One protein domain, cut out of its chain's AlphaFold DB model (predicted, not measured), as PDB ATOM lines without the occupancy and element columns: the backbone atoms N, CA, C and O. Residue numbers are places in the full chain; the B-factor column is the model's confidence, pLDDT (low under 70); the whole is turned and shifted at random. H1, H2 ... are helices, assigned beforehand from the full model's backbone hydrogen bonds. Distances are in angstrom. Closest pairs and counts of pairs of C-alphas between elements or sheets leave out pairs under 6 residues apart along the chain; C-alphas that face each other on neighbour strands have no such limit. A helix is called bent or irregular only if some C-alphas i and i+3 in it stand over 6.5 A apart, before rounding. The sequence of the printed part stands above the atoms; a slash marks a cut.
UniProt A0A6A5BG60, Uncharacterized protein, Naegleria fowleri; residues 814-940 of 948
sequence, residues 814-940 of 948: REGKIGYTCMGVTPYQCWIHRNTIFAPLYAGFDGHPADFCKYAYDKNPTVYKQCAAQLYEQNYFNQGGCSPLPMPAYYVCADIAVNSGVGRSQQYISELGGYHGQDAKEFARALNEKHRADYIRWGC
ATOM      1  N   ARG A 814     -27.586  12.034 -10.761       67.50
ATOM      2  CA  ARG A 814     -27.115  13.388 -10.473       67.50
ATOM      3  C   ARG A 814     -28.098  14.366 -11.077       67.50
ATOM      4  O   ARG A 814     -28.415  14.227 -12.249       67.50
ATOM      5  N   GLU A 815     -28.588  15.315 -10.281       81.50
ATOM      6  CA  GLU A 815     -29.473  16.391 -10.764       81.50
ATOM      7  C   GLU A 815     -30.685  15.858 -11.569       81.50
ATOM      8  O   GLU A 815     -31.126  16.455 -12.542       81.50
ATOM      9  N   GLY A 816     -31.222  14.694 -11.176       80.12
ATOM     10  CA  GLY A 816     -32.391  14.072 -11.815       80.12
ATOM     11  C   GLY A 816     -32.100  13.196 -13.040       80.12
ATOM     12  O   GLY A 816     -33.011  12.521 -13.516       80.12
ATOM     13  N   LYS A 817     -30.850  13.125 -13.524       82.62
ATOM     14  CA  LYS A 817     -30.449  12.239 -14.632       82.62
ATOM     15  C   LYS A 817     -29.609  11.061 -14.136       82.62
ATOM     16  O   LYS A 817     -28.628  11.245 -13.417       82.62
ATOM     17  N   ILE A 818     -29.976   9.850 -14.554       81.94
ATOM     18  CA  ILE A 818     -29.206   8.627 -14.288       81.94
ATOM     19  C   ILE A 818     -28.015   8.577 -15.253       81.94
ATOM     20  O   ILE A 818     -28.206   8.584 -16.467       81.94
ATOM     21  N   GLY A 819     -26.802   8.549 -14.706       86.44
ATOM     22  CA  GLY A 819     -25.559   8.430 -15.467       86.44
ATOM     23  C   GLY A 819     -25.038   6.996 -15.569       86.44
ATOM     24  O   GLY A 819     -25.593   6.068 -14.981       86.44
ATOM     25  N   TYR A 820     -23.923   6.818 -16.279       88.81
ATOM     26  CA  TYR A 820     -23.270   5.518 -16.459       88.81
ATOM     27  C   TYR A 820     -22.092   5.335 -15.495       88.81
ATOM     28  O   TYR A 820     -21.219   6.197 -15.398       88.81
ATOM     29  N   THR A 821     -22.032   4.182 -14.832       92.62
ATOM     30  CA  THR A 821     -20.857   3.748 -14.066       92.62
ATOM     31  C   THR A 821     -19.869   3.069 -15.012       92.62
ATOM     32  O   THR A 821     -20.227   2.096 -15.674       92.62
ATOM     33  N   CYS A 822     -18.627   3.550 -15.066       91.69
ATOM     34  CA  CYS A 822     -17.569   2.970 -15.900       91.69
ATOM     35  C   CYS A 822     -16.431   2.481 -14.996       91.69
ATOM     36  O   CYS A 822     -15.991   3.217 -14.118       91.69
ATOM     37  N   MET A 823     -15.966   1.236 -15.172       92.00
ATOM     38  CA  MET A 823     -14.910   0.630 -14.329       92.00
ATOM     39  C   MET A 823     -15.198   0.725 -12.811       92.00
ATOM     40  O   MET A 823     -14.283   0.903 -12.017       92.00
ATOM     41  N   GLY A 824     -16.474   0.666 -12.408       90.44
ATOM     42  CA  GLY A 824     -16.890   0.808 -11.004       90.44
ATOM     43  C   GLY A 824     -16.941   2.249 -10.465       90.44
ATOM     44  O   GLY A 824     -17.430   2.457  -9.357       90.44
ATOM     45  N   VAL A 825     -16.532   3.259 -11.243       94.38
ATOM     46  CA  VAL A 825     -16.609   4.676 -10.853       94.38
ATOM     47  C   VAL A 825     -17.991   5.237 -11.187       94.38
ATOM     48  O   VAL A 825     -18.405   5.281 -12.349       94.38
ATOM     49  N   THR A 826     -18.722   5.679 -10.163       93.19
ATOM     50  CA  THR A 826     -20.070   6.238 -10.335       93.19
ATOM     51  C   THR A 826     -20.031   7.626 -10.989       93.19
ATOM     52  O   THR A 826     -19.028   8.343 -10.870       93.19
ATOM     53  N   PRO A 827     -21.128   8.069 -11.638       93.56
ATOM     54  CA  PRO A 827     -21.229   9.421 -12.196       93.56
ATOM     55  C   PRO A 827     -20.893  10.527 -11.190       93.56
ATOM     56  O   PRO A 827     -20.213  11.496 -11.531       93.56
ATOM     57  N   TYR A 828     -21.323  10.367  -9.932       93.62
ATOM     58  CA  TYR A 828     -21.007  11.306  -8.862       93.62
ATOM     59  C   TYR A 828     -19.497  11.418  -8.624       93.62
ATOM     60  O   TYR A 828     -18.962  12.525  -8.711       93.62
ATOM     61  N   GLN A 829     -18.818  10.287  -8.391       94.69
ATOM     62  CA  GLN A 829     -17.378  10.240  -8.122       94.69
ATOM     63  C   GLN A 829     -16.569  10.809  -9.293       94.69
ATOM     64  O   GLN A 829     -15.711  11.671  -9.104       94.69
ATOM     65  N   CYS A 830     -16.904  10.413 -10.522       95.12
ATOM     66  CA  CYS A 830     -16.214  10.910 -11.710       95.12
ATOM     67  C   CYS A 830     -16.343  12.435 -11.856       95.12
ATOM     68  O   CYS A 830     -15.373  13.115 -12.185       95.12
ATOM     69  N   TRP A 831     -17.527  12.998 -11.584       96.25
ATOM     70  CA  TRP A 831     -17.747  14.437 -11.724       96.25
ATOM     71  C   TRP A 831     -17.114  15.267 -10.609       96.25
ATOM     72  O   TRP A 831     -16.547  16.325 -10.891       96.25
ATOM     73  N   ILE A 832     -17.203  14.855  -9.338       96.12
ATOM     74  CA  ILE A 832     -16.576  15.637  -8.255       96.12
ATOM     75  C   ILE A 832     -15.049  15.701  -8.430       96.12
ATOM     76  O   ILE A 832     -14.449  16.723  -8.109       96.12
ATOM     77  N   HIS A 833     -14.454  14.680  -9.058       97.31
ATOM     78  CA  HIS A 833     -13.030  14.615  -9.389       97.31
ATOM     79  C   HIS A 833     -12.682  15.089 -10.814       97.31
ATOM     80  O   HIS A 833     -11.539  14.936 -11.249       97.31
ATOM     81  N   ARG A 834     -13.619  15.713 -11.547       97.62
ATOM     82  CA  ARG A 834     -13.396  16.180 -12.933       97.62
ATOM     83  C   ARG A 834     -12.271  17.204 -13.078       97.62
ATOM     84  O   ARG A 834     -11.634  17.244 -14.115       97.62
ATOM     85  N   ASN A 835     -12.018  18.002 -12.040       96.81
ATOM     86  CA  ASN A 835     -10.976  19.036 -12.035       96.81
ATOM     87  C   ASN A 835      -9.676  18.570 -11.361       96.81
ATOM     88  O   ASN A 835      -8.728  19.343 -11.275       96.81
ATOM     89  N   THR A 836      -9.638  17.338 -10.852       96.94
ATOM     90  CA  THR A 836      -8.471  16.769 -10.169       96.94
ATOM     91  C   THR A 836      -8.035  15.499 -10.888       96.94
ATOM     92  O   THR A 836      -7.320  15.577 -11.882       96.94
ATOM     93  N   ILE A 837      -8.517  14.338 -10.451       97.25
ATOM     94  CA  ILE A 837      -8.099  13.028 -10.965       97.25
ATOM     95  C   ILE A 837      -8.469  12.867 -12.448       97.25
ATOM     96  O   ILE A 837      -7.671  12.368 -13.233       97.25
ATOM     97  N   PHE A 838      -9.649  13.345 -12.857       97.44
ATOM     98  CA  PHE A 838     -10.141  13.251 -14.238       97.44
ATOM     99  C   PHE A 838      -9.896  14.526 -15.069       97.44
ATOM    100  O   PHE A 838     -10.421  14.637 -16.180       97.44
ATOM    101  N   ALA A 839      -9.073  15.468 -14.584       97.62
ATOM    102  CA  ALA A 839      -8.755  16.714 -15.295       97.62
ATOM    103  C   ALA A 839      -8.259  16.511 -16.742       97.62
ATOM    104  O   ALA A 839      -8.725  17.244 -17.620       97.62
ATOM    105  N   PRO A 840      -7.417  15.499 -17.057       97.75
ATOM    106  CA  PRO A 840      -6.975  15.255 -18.434       97.75
ATOM    107  C   PRO A 840      -8.113  14.931 -19.416       97.75
ATOM    108  O   PRO A 840      -7.963  15.103 -20.625       97.75
ATOM    109  N   LEU A 841      -9.259  14.462 -18.914       97.38
ATOM    110  CA  LEU A 841     -10.397  14.034 -19.729       97.38
ATOM    111  C   LEU A 841     -11.496  15.093 -19.814       97.38
ATOM    112  O   LEU A 841     -12.295  15.040 -20.747       97.38
ATOM    113  N   TYR A 842     -11.501  16.081 -18.917       96.69
ATOM    114  CA  TYR A 842     -12.575  17.069 -18.791       96.69
ATOM    115  C   TYR A 842     -12.695  18.052 -19.966       96.69
ATOM    116  O   TYR A 842     -13.800  18.467 -20.306       96.69
ATOM    117  N   ALA A 843     -11.584  18.403 -20.623       94.94
ATOM    118  CA  ALA A 843     -11.579  19.416 -21.683       94.94
ATOM    119  C   ALA A 843     -12.572  19.096 -22.821       94.94
ATOM    120  O   ALA A 843     -12.491  18.030 -23.427       94.94
ATOM    121  N   GLY A 844     -13.474  20.023 -23.147       92.44
ATOM    122  CA  GLY A 844     -14.457  19.838 -24.225       92.44
ATOM    123  C   GLY A 844     -15.702  19.029 -23.842       92.44
ATOM    124  O   GLY A 844     -16.431  18.619 -24.739       92.44
ATOM    125  N   PHE A 845     -15.947  18.788 -22.549       96.69
ATOM    126  CA  PHE A 845     -17.239  18.295 -22.073       96.69
ATOM    127  C   PHE A 845     -18.193  19.456 -21.759       96.69
ATOM    128  O   PHE A 845     -17.925  20.246 -20.854       96.69
ATOM    129  N   ASP A 846     -19.315  19.525 -22.468       95.75
ATOM    130  CA  ASP A 846     -20.399  20.505 -22.295       95.75
ATOM    131  C   ASP A 846     -21.741  19.856 -21.889       95.75
ATOM    132  O   ASP A 846     -22.750  20.540 -21.726       95.75
ATOM    133  N   GLY A 847     -21.749  18.531 -21.704       94.38
ATOM    134  CA  GLY A 847     -22.938  17.748 -21.390       94.38
ATOM    135  C   GLY A 847     -23.375  17.796 -19.922       94.38
ATOM    136  O   GLY A 847     -22.802  18.469 -19.064       94.38
ATOM    137  N   HIS A 848     -24.411  17.016 -19.612       96.00
ATOM    138  CA  HIS A 848     -24.953  16.920 -18.261       96.00
ATOM    139  C   HIS A 848     -23.968  16.191 -17.317       96.00
ATOM    140  O   HIS A 848     -23.428  15.156 -17.708       96.00
ATOM    141  N   PRO A 849     -23.774  16.617 -16.051       95.50
ATOM    142  CA  PRO A 849     -22.810  16.009 -15.120       95.50
ATOM    143  C   PRO A 849     -22.869  14.478 -14.985       95.50
ATOM    144  O   PRO A 849     -21.847  13.821 -14.795       95.50
ATOM    145  N   ALA A 850     -24.067  13.901 -15.103       92.62
ATOM    146  CA  ALA A 850     -24.297  12.453 -15.082       92.62
ATOM    147  C   ALA A 850     -23.652  11.695 -16.268       92.62
ATOM    148  O   ALA A 850     -23.297  10.524 -16.132       92.62
ATOM    149  N   ASP A 851     -23.464  12.353 -17.413       95.06
ATOM    150  CA  ASP A 851     -22.906  11.748 -18.630       95.06
ATOM    151  C   ASP A 851     -21.375  11.832 -18.678       95.06
ATOM    152  O   ASP A 851     -20.743  11.132 -19.471       95.06
ATOM    153  N   PHE A 852     -20.761  12.657 -17.820       97.06
ATOM    154  CA  PHE A 852     -19.320  12.916 -17.855       97.06
ATOM    155  C   PHE A 852     -18.490  11.640 -17.724       97.06
ATOM    156  O   PHE A 852     -17.498  11.473 -18.422       97.06
ATOM    157  N   CYS A 853     -18.921  10.719 -16.863       96.19
ATOM    158  CA  CYS A 853     -18.228   9.456 -16.640       96.19
ATOM    159  C   CYS A 853     -18.122   8.623 -17.928       96.19
ATOM    160  O   CYS A 853     -17.043   8.138 -18.268       96.19
ATOM    161  N   LYS A 854     -19.221   8.544 -18.696       96.31
ATOM    162  CA  LYS A 854     -19.253   7.859 -19.994       96.31
ATOM    163  C   LYS A 854     -18.421   8.596 -21.034       96.31
ATOM    164  O   LYS A 854     -17.617   7.970 -21.713       96.31
ATOM    165  N   TYR A 855     -18.576   9.917 -21.114       97.62
ATOM    166  CA  TYR A 855     -17.798  10.752 -22.028       97.62
ATOM    167  C   TYR A 855     -16.289  10.596 -21.800       97.62
ATOM    168  O   TYR A 855     -15.540  10.367 -22.744       97.62
ATOM    169  N   ALA A 856     -15.839  10.688 -20.548       97.50
ATOM    170  CA  ALA A 856     -14.431  10.587 -20.189       97.50
ATOM    171  C   ALA A 856     -13.863   9.205 -20.546       97.50
ATOM    172  O   ALA A 856     -12.746   9.120 -21.060       97.50
ATOM    173  N   TYR A 857     -14.643   8.141 -20.321       97.56
ATOM    174  CA  TYR A 857     -14.281   6.782 -20.718       97.56
ATOM    175  C   TYR A 857     -14.165   6.638 -22.241       97.56
ATOM    176  O   TYR A 857     -13.154   6.141 -22.731       97.56
ATOM    177  N   ASP A 858     -15.160   7.115 -22.991       96.75
ATOM    178  CA  ASP A 858     -15.191   7.003 -24.455       96.75
ATOM    179  C   ASP A 858     -14.096   7.828 -25.128       96.75
ATOM    180  O   ASP A 858     -13.527   7.412 -26.136       96.75
ATOM    181  N   LYS A 859     -13.779   8.996 -24.563       97.19
ATOM    182  CA  LYS A 859     -12.774   9.909 -25.105       97.19
ATOM    183  C   LYS A 859     -11.373   9.305 -25.092       97.19
ATOM    184  O   LYS A 859     -10.631   9.467 -26.059       97.19
ATOM    185  N   ASN A 860     -10.980   8.664 -23.991       97.56
ATOM    186  CA  ASN A 860      -9.698   7.969 -23.892       97.56
ATOM    187  C   ASN A 860      -9.746   6.910 -22.771       97.56
ATOM    188  O   ASN A 860      -9.427   7.220 -21.616       97.56
ATOM    189  N   PRO A 861     -10.098   5.651 -23.089       96.56
ATOM    190  CA  PRO A 861     -10.318   4.612 -22.080       96.56
ATOM    191  C   PRO A 861      -9.039   4.245 -21.315       96.56
ATOM    192  O   PRO A 861      -9.102   3.866 -20.144       96.56
ATOM    193  N   THR A 862      -7.866   4.394 -21.939       97.12
ATOM    194  CA  THR A 862      -6.566   4.128 -21.306       97.12
ATOM    195  C   THR A 862      -6.269   5.142 -20.204       97.12
ATOM    196  O   THR A 862      -5.968   4.748 -19.077       97.12
ATOM    197  N   VAL A 863      -6.402   6.440 -20.502       96.69
ATOM    198  CA  VAL A 863      -6.226   7.508 -19.503       96.69
ATOM    199  C   VAL A 863      -7.316   7.414 -18.438       96.69
ATOM    200  O   VAL A 863      -7.021   7.524 -17.252       96.69
ATOM    201  N   TYR A 864      -8.559   7.103 -18.822       97.88
ATOM    202  CA  TYR A 864      -9.647   6.895 -17.866       97.88
ATOM    203  C   TYR A 864      -9.334   5.775 -16.872       97.88
ATOM    204  O   TYR A 864      -9.539   5.947 -15.673       97.88
ATOM    205  N   LYS A 865      -8.800   4.638 -17.336       97.31
ATOM    206  CA  LYS A 865      -8.397   3.527 -16.463       97.31
ATOM    207  C   LYS A 865      -7.322   3.954 -15.456       97.31
ATOM    208  O   LYS A 865      -7.386   3.537 -14.303       97.31
ATOM    209  N   GLN A 866      -6.370   4.796 -15.864       97.38
ATOM    210  CA  GLN A 866      -5.356   5.358 -14.963       97.38
ATOM    211  C   GLN A 866      -5.986   6.297 -13.922       97.38
ATOM    212  O   GLN A 866      -5.705   6.157 -12.734       97.38
ATOM    213  N   CYS A 867      -6.889   7.188 -14.340       97.31
ATOM    214  CA  CYS A 867      -7.649   8.060 -13.439       97.31
ATOM    215  C   CYS A 867      -8.504   7.252 -12.447       97.31
ATOM    216  O   CYS A 867      -8.517   7.543 -11.256       97.31
ATOM    217  N   ALA A 868      -9.188   6.203 -12.908       97.25
ATOM    218  CA  ALA A 868      -9.982   5.330 -12.050       97.25
ATOM    219  C   ALA A 868      -9.105   4.621 -11.006       97.25
ATOM    220  O   ALA A 868      -9.450   4.616  -9.828       97.25
ATOM    221  N   ALA A 869      -7.944   4.091 -11.407       95.62
ATOM    222  CA  ALA A 869      -6.988   3.489 -10.478       95.62
ATOM    223  C   ALA A 869      -6.499   4.495  -9.421       95.62
ATOM    224  O   ALA A 869      -6.522   4.179  -8.233       95.62
ATOM    225  N   GLN A 870      -6.149   5.720  -9.831       96.88
ATOM    226  CA  GLN A 870      -5.774   6.799  -8.908       96.88
ATOM    227  C   GLN A 870      -6.913   7.175  -7.951       96.88
ATOM    228  O   GLN A 870      -6.661   7.444  -6.781       96.88
ATOM    229  N   LEU A 871      -8.168   7.171  -8.416       96.81
ATOM    230  CA  LEU A 871      -9.332   7.409  -7.562       96.81
ATOM    231  C   LEU A 871      -9.487   6.315  -6.502       96.81
ATOM    232  O   LEU A 871      -9.692   6.639  -5.335       96.81
ATOM    233  N   TYR A 872      -9.359   5.040  -6.876       96.94
ATOM    234  CA  TYR A 872      -9.402   3.940  -5.909       96.94
ATOM    235  C   TYR A 872      -8.254   4.021  -4.899       96.94
ATOM    236  O   TYR A 872      -8.476   3.882  -3.697       96.94
ATOM    237  N   GLU A 873      -7.045   4.333  -5.359       95.75
ATOM    238  CA  GLU A 873      -5.885   4.504  -4.490       95.75
ATOM    239  C   GLU A 873      -6.082   5.648  -3.487       95.75
ATOM    240  O   GLU A 873      -5.919   5.450  -2.284       95.75
ATOM    241  N   GLN A 874      -6.506   6.828  -3.948       95.50
ATOM    242  CA  GLN A 874      -6.672   8.004  -3.092       95.50
ATOM    243  C   GLN A 874      -7.866   7.890  -2.144       95.50
ATOM    244  O   GLN A 874      -7.729   8.202  -0.960       95.50
ATOM    245  N   ASN A 875      -9.024   7.456  -2.643       94.88
ATOM    246  CA  ASN A 875     -10.274   7.520  -1.885       94.88
ATOM    247  C   ASN A 875     -10.573   6.246  -1.099       94.88
ATOM    248  O   ASN A 875     -11.316   6.318  -0.128       94.88
ATOM    249  N   TYR A 876     -10.018   5.099  -1.498       95.44
ATOM    250  CA  TYR A 876     -10.298   3.822  -0.841       95.44
ATOM    251  C   TYR A 876      -9.052   3.230  -0.192       95.44
ATOM    252  O   TYR A 876      -9.083   2.940   0.998       95.44
ATOM    253  N   PHE A 877      -7.940   3.075  -0.910       97.00
ATOM    254  CA  PHE A 877      -6.795   2.322  -0.378       97.00
ATOM    255  C   PHE A 877      -6.002   3.129   0.656       97.00
ATOM    256  O   PHE A 877      -5.772   2.652   1.769       97.00
ATOM    257  N   ASN A 878      -5.651   4.376   0.331       96.06
ATOM    258  CA  ASN A 878      -4.940   5.274   1.240       96.06
ATOM    259  C   ASN A 878      -5.801   5.625   2.453       96.06
ATOM    260  O   ASN A 878      -5.354   5.501   3.592       96.06
ATOM    261  N   GLN A 879      -7.061   5.998   2.218       96.31
ATOM    262  CA  GLN A 879      -7.992   6.287   3.307       96.31
ATOM    263  C   GLN A 879      -8.331   5.042   4.125       96.31
ATOM    264  O   GLN A 879      -8.477   5.147   5.331       96.31
ATOM    265  N   GLY A 880      -8.382   3.856   3.520       96.94
ATOM    266  CA  GLY A 880      -8.630   2.592   4.215       96.94
ATOM    267  C   GLY A 880      -7.482   2.111   5.105       96.94
ATOM    268  O   GLY A 880      -7.639   1.087   5.769       96.94
ATOM    269  N   GLY A 881      -6.347   2.822   5.132       97.19
ATOM    270  CA  GLY A 881      -5.157   2.440   5.894       97.19
ATOM    271  C   GLY A 881      -4.355   1.305   5.252       97.19
ATOM    272  O   GLY A 881      -3.562   0.662   5.935       97.19
ATOM    273  N   CYS A 882      -4.553   1.040   3.955       97.81
ATOM    274  CA  CYS A 882      -3.972  -0.120   3.282       97.81
ATOM    275  C   CYS A 882      -2.536   0.114   2.797       97.81
ATOM    276  O   CYS A 882      -1.751  -0.827   2.767       97.81
ATOM    277  N   SER A 883      -2.163   1.349   2.452       96.50
ATOM    278  CA  SER A 883      -0.852   1.703   1.875       96.50
ATOM    279  C   SER A 883       0.382   1.274   2.679       96.50
ATOM    280  O   SER A 883       1.360   0.885   2.044       96.50
ATOM    281  N   PRO A 884       0.404   1.322   4.030       95.81
ATOM    282  CA  PRO A 884       1.561   0.850   4.793       95.81
ATOM    283  C   PRO A 884       1.642  -0.682   4.896       95.81
ATOM    284  O   PRO A 884       2.624  -1.198   5.430       95.81
ATOM    285  N   LEU A 885       0.627  -1.422   4.434       97.19
ATOM    286  CA  LEU A 885       0.607  -2.878   4.525       97.19
ATOM    287  C   LEU A 885       1.415  -3.506   3.378       97.19
ATOM    288  O   LEU A 885       1.250  -3.115   2.222       97.19
ATOM    289  N   PRO A 886       2.239  -4.530   3.647       97.19
ATOM    290  CA  PRO A 886       2.892  -5.290   2.589       97.19
ATOM    291  C   PRO A 886       1.899  -6.192   1.848       97.19
ATOM    292  O   PRO A 886       0.821  -6.537   2.341       97.19
ATOM    293  N   MET A 887       2.280  -6.644   0.656       96.94
ATOM    294  CA  MET A 887       1.540  -7.693  -0.045       96.94
ATOM    295  C   MET A 887       1.720  -9.041   0.682       96.94
ATOM    296  O   MET A 887       2.837  -9.352   1.093       96.94
ATOM    297  N   PRO A 888       0.662  -9.863   0.834       97.50
ATOM    298  CA  PRO A 888      -0.678  -9.710   0.253       97.50
ATOM    299  C   PRO A 888      -1.695  -8.929   1.115       97.50
ATOM    300  O   PRO A 888      -2.812  -8.708   0.651       97.50
ATOM    301  N   ALA A 889      -1.346  -8.494   2.332       97.56
ATOM    302  CA  ALA A 889      -2.268  -7.789   3.236       97.56
ATOM    303  C   ALA A 889      -2.835  -6.494   2.636       97.56
ATOM    304  O   ALA A 889      -4.012  -6.196   2.844       97.56
ATOM    305  N   TYR A 890      -2.040  -5.788   1.825       97.75
ATOM    306  CA  TYR A 890      -2.488  -4.643   1.030       97.75
ATOM    307  C   TYR A 890      -3.773  -4.936   0.237       97.75
ATOM    308  O   TYR A 890      -4.748  -4.197   0.347       97.75
ATOM    309  N   TYR A 891      -3.803  -6.032  -0.533       97.31
ATOM    310  CA  TYR A 891      -4.929  -6.346  -1.419       97.31
ATOM    311  C   TYR A 891      -6.177  -6.783  -0.656       97.31
ATOM    312  O   TYR A 891      -7.281  -6.417  -1.044       97.31
ATOM    313  N   VAL A 892      -6.008  -7.514   0.449       97.56
ATOM    314  CA  VAL A 892      -7.135  -7.887   1.315       97.56
ATOM    315  C   VAL A 892      -7.739  -6.643   1.966       97.56
ATOM    316  O   VAL A 892      -8.954  -6.477   1.957       97.56
ATOM    317  N   CYS A 893      -6.906  -5.731   2.473       98.19
ATOM    318  CA  CYS A 893      -7.376  -4.452   3.004       98.19
ATOM    319  C   CYS A 893      -8.106  -3.621   1.942       98.19
ATOM    320  O   CYS A 893      -9.183  -3.094   2.211       98.19
ATOM    321  N   ALA A 894      -7.540  -3.527   0.735       96.94
ATOM    322  CA  ALA A 894      -8.119  -2.784  -0.378       96.94
ATOM    323  C   ALA A 894      -9.503  -3.324  -0.774       96.94
ATOM    324  O   ALA A 894     -10.427  -2.539  -0.981       96.94
ATOM    325  N   ASP A 895      -9.663  -4.648  -0.824       96.50
ATOM    326  CA  ASP A 895     -10.950  -5.297  -1.089       96.50
ATOM    327  C   ASP A 895     -11.991  -4.970  -0.005       96.50
ATOM    328  O   ASP A 895     -13.109  -4.552  -0.316       96.50
ATOM    329  N   ILE A 896     -11.600  -5.049   1.273       97.12
ATOM    330  CA  ILE A 896     -12.460  -4.666   2.403       97.12
ATOM    331  C   ILE A 896     -12.867  -3.193   2.299       97.12
ATOM    332  O   ILE A 896     -14.038  -2.866   2.478       97.12
ATOM    333  N   ALA A 897     -11.926  -2.297   1.991       96.25
ATOM    334  CA  ALA A 897     -12.185  -0.864   1.890       96.25
ATOM    335  C   ALA A 897     -13.189  -0.531   0.774       96.25
ATOM    336  O   ALA A 897     -14.019   0.365   0.940       96.25
ATOM    337  N   VAL A 898     -13.138  -1.252  -0.350       94.31
ATOM    338  CA  VAL A 898     -14.057  -1.065  -1.483       94.31
ATOM    339  C   VAL A 898     -15.437  -1.660  -1.201       94.31
ATOM    340  O   VAL A 898     -16.436  -0.991  -1.457       94.31
ATOM    341  N   ASN A 899     -15.506  -2.880  -0.665       92.56
ATOM    342  CA  ASN A 899     -16.774  -3.593  -0.466       92.56
ATOM    343  C   ASN A 899     -17.520  -3.162   0.805       92.56
ATOM    344  O   ASN A 899     -18.743  -3.041   0.792       92.56
ATOM    345  N   SER A 900     -16.784  -2.906   1.887       93.19
ATOM    346  CA  SER A 900     -17.326  -2.636   3.226       93.19
ATOM    347  C   SER A 900     -17.033  -1.219   3.736       93.19
ATOM    348  O   SER A 900     -17.445  -0.857   4.840       93.19
ATOM    349  N   GLY A 901     -16.348  -0.398   2.933       93.88
ATOM    350  CA  GLY A 901     -16.010   0.991   3.238       93.88
ATOM    351  C   GLY A 901     -14.686   1.165   3.992       93.88
ATOM    352  O   GLY A 901     -14.255   0.309   4.765       93.88
ATOM    353  N   VAL A 902     -14.056   2.331   3.807       96.81
ATOM    354  CA  VAL A 902     -12.730   2.666   4.373       96.81
ATOM    355  C   VAL A 902     -12.676   2.610   5.900       96.81
ATOM    356  O   VAL A 902     -11.671   2.197   6.469       96.81
ATOM    357  N   GLY A 903     -13.768   2.968   6.582       95.12
ATOM    358  CA  GLY A 903     -13.828   2.895   8.043       95.12
ATOM    359  C   GLY A 903     -13.755   1.457   8.556       95.12
ATOM    360  O   GLY A 903     -13.160   1.203   9.599       95.12
ATOM    361  N   ARG A 904     -14.298   0.494   7.798       95.75
ATOM    362  CA  ARG A 904     -14.288  -0.918   8.188       95.75
ATOM    363  C   ARG A 904     -12.901  -1.536   8.040       95.75
ATOM    364  O   ARG A 904     -12.464  -2.256   8.933       95.75
ATOM    365  N   SER A 905     -12.192  -1.232   6.952       97.88
ATOM    366  CA  SER A 905     -10.813  -1.705   6.781       97.88
ATOM    367  C   SER A 905      -9.899  -1.151   7.878       97.88
ATOM    368  O   SER A 905      -9.166  -1.918   8.502       97.88
ATOM    369  N   GLN A 906     -10.011   0.145   8.193       97.88
ATOM    370  CA  GLN A 906      -9.288   0.772   9.304       97.88
ATOM    371  C   GLN A 906      -9.630   0.127  10.652       97.88
ATOM    372  O   GLN A 906      -8.730  -0.162  11.441       97.88
ATOM    373  N   GLN A 907     -10.919  -0.127  10.906       97.12
ATOM    374  CA  GLN A 907     -11.381  -0.790  12.123       97.12
ATOM    375  C   GLN A 907     -10.708  -2.155  12.289       97.12
ATOM    376  O   GLN A 907     -10.140  -2.417  13.345       97.12
ATOM    377  N   TYR A 908     -10.706  -3.009  11.262       98.00
ATOM    378  CA  TYR A 908     -10.077  -4.329  11.367       98.00
ATOM    379  C   TYR A 908      -8.567  -4.249  11.577       98.00
ATOM    380  O   TYR A 908      -8.034  -5.005  12.386       98.00
ATOM    381  N   ILE A 909      -7.878  -3.322  10.904       97.81
ATOM    382  CA  ILE A 909      -6.449  -3.086  11.147       97.81
ATOM    383  C   ILE A 909      -6.224  -2.708  12.616       97.81
ATOM    384  O   ILE A 909      -5.339  -3.267  13.259       97.81
ATOM    385  N   SER A 910      -7.040  -1.800  13.158       97.44
ATOM    386  CA  SER A 910      -6.946  -1.363  14.552       97.44
ATOM    387  C   SER A 910      -7.261  -2.483  15.547       97.44
ATOM    388  O   SER A 910      -6.569  -2.611  16.551       97.44
ATOM    389  N   GLU A 911      -8.284  -3.301  15.293       96.62
ATOM    390  CA  GLU A 911      -8.664  -4.434  16.152       96.62
ATOM    391  C   GLU A 911      -7.598  -5.531  16.190       96.62
ATOM    392  O   GLU A 911      -7.469  -6.235  17.189       96.62
ATOM    393  N   LEU A 912      -6.824  -5.671  15.112       97.25
ATOM    394  CA  LEU A 912      -5.668  -6.565  15.044       97.25
ATOM    395  C   LEU A 912      -4.396  -5.937  15.639       97.25
ATOM    396  O   LEU A 912      -3.324  -6.532  15.557       97.25
ATOM    397  N   GLY A 913      -4.512  -4.750  16.243       96.19
ATOM    398  CA  GLY A 913      -3.409  -4.041  16.880       96.19
ATOM    399  C   GLY A 913      -2.465  -3.345  15.904       96.19
ATOM    400  O   GLY A 913      -1.378  -2.983  16.317       96.19
ATOM    401  N   GLY A 914      -2.848  -3.147  14.640       95.31
ATOM    402  CA  GLY A 914      -1.995  -2.546  13.615       95.31
ATOM    403  C   GLY A 914      -0.941  -3.498  13.035       95.31
ATOM    404  O   GLY A 914      -0.644  -4.572  13.567       95.31
ATOM    405  N   TYR A 915      -0.361  -3.097  11.900       96.06
ATOM    406  CA  TYR A 915       0.752  -3.828  11.298       96.06
ATOM    407  C   TYR A 915       2.081  -3.375  11.916       96.06
ATOM    408  O   TYR A 915       2.490  -2.223  11.781       96.06
ATOM    409  N   HIS A 916       2.765  -4.299  12.582       95.19
ATOM    410  CA  HIS A 916       4.009  -4.095  13.325       95.19
ATOM    411  C   HIS A 916       5.114  -5.053  12.853       95.19
ATOM    412  O   HIS A 916       5.910  -5.540  13.650       95.19
ATOM    413  N   GLY A 917       5.149  -5.345  11.548       93.06
ATOM    414  CA  GLY A 917       6.147  -6.240  10.954       93.06
ATOM    415  C   GLY A 917       5.850  -7.729  11.151       93.06
ATOM    416  O   GLY A 917       6.761  -8.545  11.030       93.06
ATOM    417  N   GLN A 918       4.597  -8.096  11.453       94.94
ATOM    418  CA  GLN A 918       4.172  -9.499  11.454       94.94
ATOM    419  C   GLN A 918       4.273 -10.094  10.035       94.94
ATOM    420  O   GLN A 918       4.406  -9.361   9.048       94.94
ATOM    421  N   ASP A 919       4.163 -11.418   9.895       97.38
ATOM    422  CA  ASP A 919       4.097 -12.035   8.568       97.38
ATOM    423  C   ASP A 919       2.913 -11.472   7.757       97.38
ATOM    424  O   ASP A 919       1.759 -11.460   8.197       97.38
ATOM    425  N   ALA A 920       3.204 -10.990   6.546       96.38
ATOM    426  CA  ALA A 920       2.230 -10.305   5.701       96.38
ATOM    427  C   ALA A 920       1.045 -11.206   5.316       96.38
ATOM    428  O   ALA A 920      -0.080 -10.730   5.156       96.38
ATOM    429  N   LYS A 921       1.276 -12.514   5.156       97.06
ATOM    430  CA  LYS A 921       0.252 -13.485   4.755       97.06
ATOM    431  C   LYS A 921      -0.620 -13.900   5.937       97.06
ATOM    432  O   LYS A 921      -1.807 -14.172   5.750       97.06
ATOM    433  N   GLU A 922      -0.064 -13.972   7.139       97.38
ATOM    434  CA  GLU A 922      -0.827 -14.173   8.374       97.38
ATOM    435  C   GLU A 922      -1.711 -12.968   8.685       97.38
ATOM    436  O   GLU A 922      -2.909 -13.142   8.913       97.38
ATOM    437  N   PHE A 923      -1.174 -11.749   8.581       98.00
ATOM    438  CA  PHE A 923      -1.960 -10.532   8.795       98.00
ATOM    439  C   PHE A 923      -3.092 -10.391   7.763       98.00
ATOM    440  O   PHE A 923      -4.230 -10.087   8.120       98.00
ATOM    441  N   ALA A 924      -2.825 -10.713   6.490       98.12
ATOM    442  CA  ALA A 924      -3.849 -10.771   5.445       98.12
ATOM    443  C   ALA A 924      -4.973 -11.772   5.772       98.12
ATOM    444  O   ALA A 924      -6.151 -11.468   5.593       98.12
ATOM    445  N   ARG A 925      -4.625 -12.967   6.273       97.69
ATOM    446  CA  ARG A 925      -5.611 -13.975   6.691       97.69
ATOM    447  C   ARG A 925      -6.459 -13.487   7.860       97.69
ATOM    448  O   ARG A 925      -7.672 -13.671   7.826       97.69
ATOM    449  N   ALA A 926      -5.848 -12.832   8.843       97.75
ATOM    450  CA  ALA A 926      -6.565 -12.271   9.984       97.75
ATOM    451  C   ALA A 926      -7.572 -11.184   9.561       97.75
ATOM    452  O   ALA A 926      -8.718 -11.204  10.012       97.75
ATOM    453  N   LEU A 927      -7.185 -10.287   8.641       98.00
ATOM    454  CA  LEU A 927      -8.094  -9.292   8.055       98.00
ATOM    455  C   LEU A 927      -9.275  -9.950   7.330       98.00
ATOM    456  O   LEU A 927     -10.424  -9.550   7.520       98.00
ATOM    457  N   ASN A 928      -9.006 -10.975   6.519       97.50
ATOM    458  CA  ASN A 928     -10.050 -11.663   5.767       97.50
ATOM    459  C   ASN A 928     -11.028 -12.417   6.681       97.50
ATOM    460  O   ASN A 928     -12.228 -12.416   6.424       97.50
ATOM    461  N   GLU A 929     -10.544 -13.030   7.764       97.81
ATOM    462  CA  GLU A 929     -11.408 -13.749   8.708       97.81
ATOM    463  C   GLU A 929     -12.350 -12.792   9.453       97.81
ATOM    464  O   GLU A 929     -13.535 -13.087   9.610       97.81
ATOM    465  N   LYS A 930     -11.865 -11.595   9.817       97.31
ATOM    466  CA  LYS A 930     -12.710 -10.514  10.351       97.31
ATOM    467  C   LYS A 930     -13.790 -10.092   9.353       97.31
ATOM    468  O   LYS A 930     -14.963 -10.037   9.709       97.31
ATOM    469  N   HIS A 931     -13.411  -9.863   8.097       96.69
ATOM    470  CA  HIS A 931     -14.358  -9.498   7.041       96.69
ATOM    471  C   HIS A 931     -15.414 -10.582   6.797       96.69
ATOM    472  O   HIS A 931     -16.602 -10.284   6.679       96.69
ATOM    473  N   ARG A 932     -14.995 -11.851   6.775       95.62
ATOM    474  CA  ARG A 932     -15.874 -13.010   6.604       95.62
ATOM    475  C   ARG A 932     -16.879 -13.141   7.745       95.62
ATOM    476  O   ARG A 932     -18.047 -13.418   7.480       95.62
ATOM    477  N   ALA A 933     -16.447 -12.940   8.989       93.12
ATOM    478  CA  ALA A 933     -17.334 -12.982  10.148       93.12
ATOM    479  C   ALA A 933     -18.453 -11.926  10.047       93.12
ATOM    480  O   ALA A 933     -19.617 -12.246  10.294       93.12
ATOM    481  N   ASP A 934     -18.128 -10.709   9.600       89.62
ATOM    482  CA  ASP A 934     -19.125  -9.656   9.373       89.62
ATOM    483  C   ASP A 934     -20.073  -9.996   8.212       89.62
ATOM    484  O   ASP A 934     -21.279  -9.800   8.346       89.62
ATOM    485  N   TYR A 935     -19.594 -10.605   7.122       86.69
ATOM    486  CA  TYR A 935     -20.475 -11.087   6.048       86.69
ATOM    487  C   TYR A 935     -21.454 -12.167   6.513       86.69
ATOM    488  O   TYR A 935     -22.621 -12.137   6.127       86.69
ATOM    489  N   ILE A 936     -21.006 -13.108   7.348       85.81
ATOM    490  CA  ILE A 936     -21.880 -14.136   7.937       85.81
ATOM    491  C   ILE A 936     -22.940 -13.475   8.822       85.81
ATOM    492  O   ILE A 936     -24.109 -13.856   8.780       85.81
ATOM    493  N   ARG A 937     -22.551 -12.445   9.581       82.38
ATOM    494  CA  ARG A 937     -23.468 -11.675  10.423       82.38
ATOM    495  C   ARG A 937     -24.486 -10.883   9.597       82.38
ATOM    496  O   ARG A 937     -25.668 -10.932   9.918       82.38
ATOM    497  N   TRP A 938     -24.061 -10.178   8.548       79.69
ATOM    498  CA  TRP A 938     -24.948  -9.392   7.675       79.69
ATOM    499  C   TRP A 938     -25.826 -10.261   6.773       79.69
ATOM    500  O   TRP A 938     -26.933  -9.862   6.425       79.69
ATOM    501  N   GLY A 939     -25.347 -11.449   6.403       73.50
ATOM    502  CA  GLY A 939     -26.077 -12.413   5.584       73.50
ATOM    503  C   GLY A 939     -27.091 -13.262   6.353       73.50
ATOM    504  O   GLY A 939     -27.797 -14.043   5.724       73.50
ATOM    505  N   CYS A 940     -27.168 -13.135   7.682       68.62
ATOM    506  CA  CYS A 940     -28.100 -13.867   8.537       68.62
ATOM    507  C   CYS A 940     -29.432 -13.098   8.666       68.62
ATOM    508  O   CYS A 940     -29.500 -12.138   9.436       68.62
TER     509      CYS A 940
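This is residues 814 to 940 of the 948 residues of an uncharacterized protein of Naegleria fowleri (UniProt A0A6A5BG60). Two lobes are joined by one long helix, H4: at one end H1, H2 and H3 cluster together, and at the other H5 and H7 run side by side with H6 packed on both at a slant. The 13 residues before H1, 814 to 826, form no named element. The printed part has 127 residues with seven named helices, H1 to H7 in order along the chain, and no named strand, which is the class all helix. It is loose, with a radius of gyration of the C-alphas of 17.3 A, and its outline of 50 by 34 by 18 A is only just flat.

Find C-alpha 920 at (2.230, -10.305, 5.701); from there H7, residues 920 to 938, runs 27.3 A to C-alpha 938 at (-24.948, -9.392, 7.675). Before it come H5, residues 889 to 900, 15.9 A long, and H6, residues 902 to 911, 14.3 A long. Look next at C-alpha 861 at (-10.318, 4.612, -22.080), where H4, residues 861 to 878, begins its 23.9 A. Earlier still are H1, residues 827 to 832, 8.7 A; H2, residues 839 to 842, 5.2 A; and H3, residues 849 to 859, 15.4 A. H3 and H4 are irregular, but only just: C-alphas 850 and 853 are 6.9 A apart, and C-alphas 875 and 878 are 6.6 A apart.

Start at H7, which touches H5 at a shallow tilt of 18 degrees, the same way; their closest C-alphas, those of Ala 889 and Ala 924, are 4.0 A apart. With residues 927 to 931 alone H7 touches H6, at a steep tilt of 64 degrees, opposite ways; the closest C-alphas, of Tyr 908 and Leu 927, are 6.3 A apart. H5 touches H6 with residues 893 to 897 alone, at a steep tilt of 51 degrees, opposite ways, closest at the C-alphas of Ala 897 and Ser 905, 5.1 A. Move to H4, whose residues 876 to 877 alone touch H5, about perpendicular at 86 degrees, with the C-alphas of Phe 877 and Ala 894 closest at 5.3 A. At its other end H4 and H3 touch only at the corner, and only just, with 3 pairs of C-alphas within 8 A; those of Tyr 857 and Tyr 864 are closest, 5.4 A. H3 touches H1 about perpendicular, 87 degrees, closest at the C-alphas of Pro 827 and Ala 850, 5.2 A, and touches H2 at those of Leu 841 and Ala 856, 5.3 A. H1, H2 and H3 are each apart from H5, H6 and H7. Every O i to N i+4 pair is within hydrogen-bond range in H1, H5, H6 and H7, against 5 of 7 in H3 and 13 of 14 in H4; H2 is too short for such a pair.

The two C-alphas farthest apart, those of Asp 846 and Gln 918, are 51.4 A from each other. The printed part has no cut and no long link. Its mean pLDDT is 94.6, and the model's confidence is under 70 at residues 814 and 940.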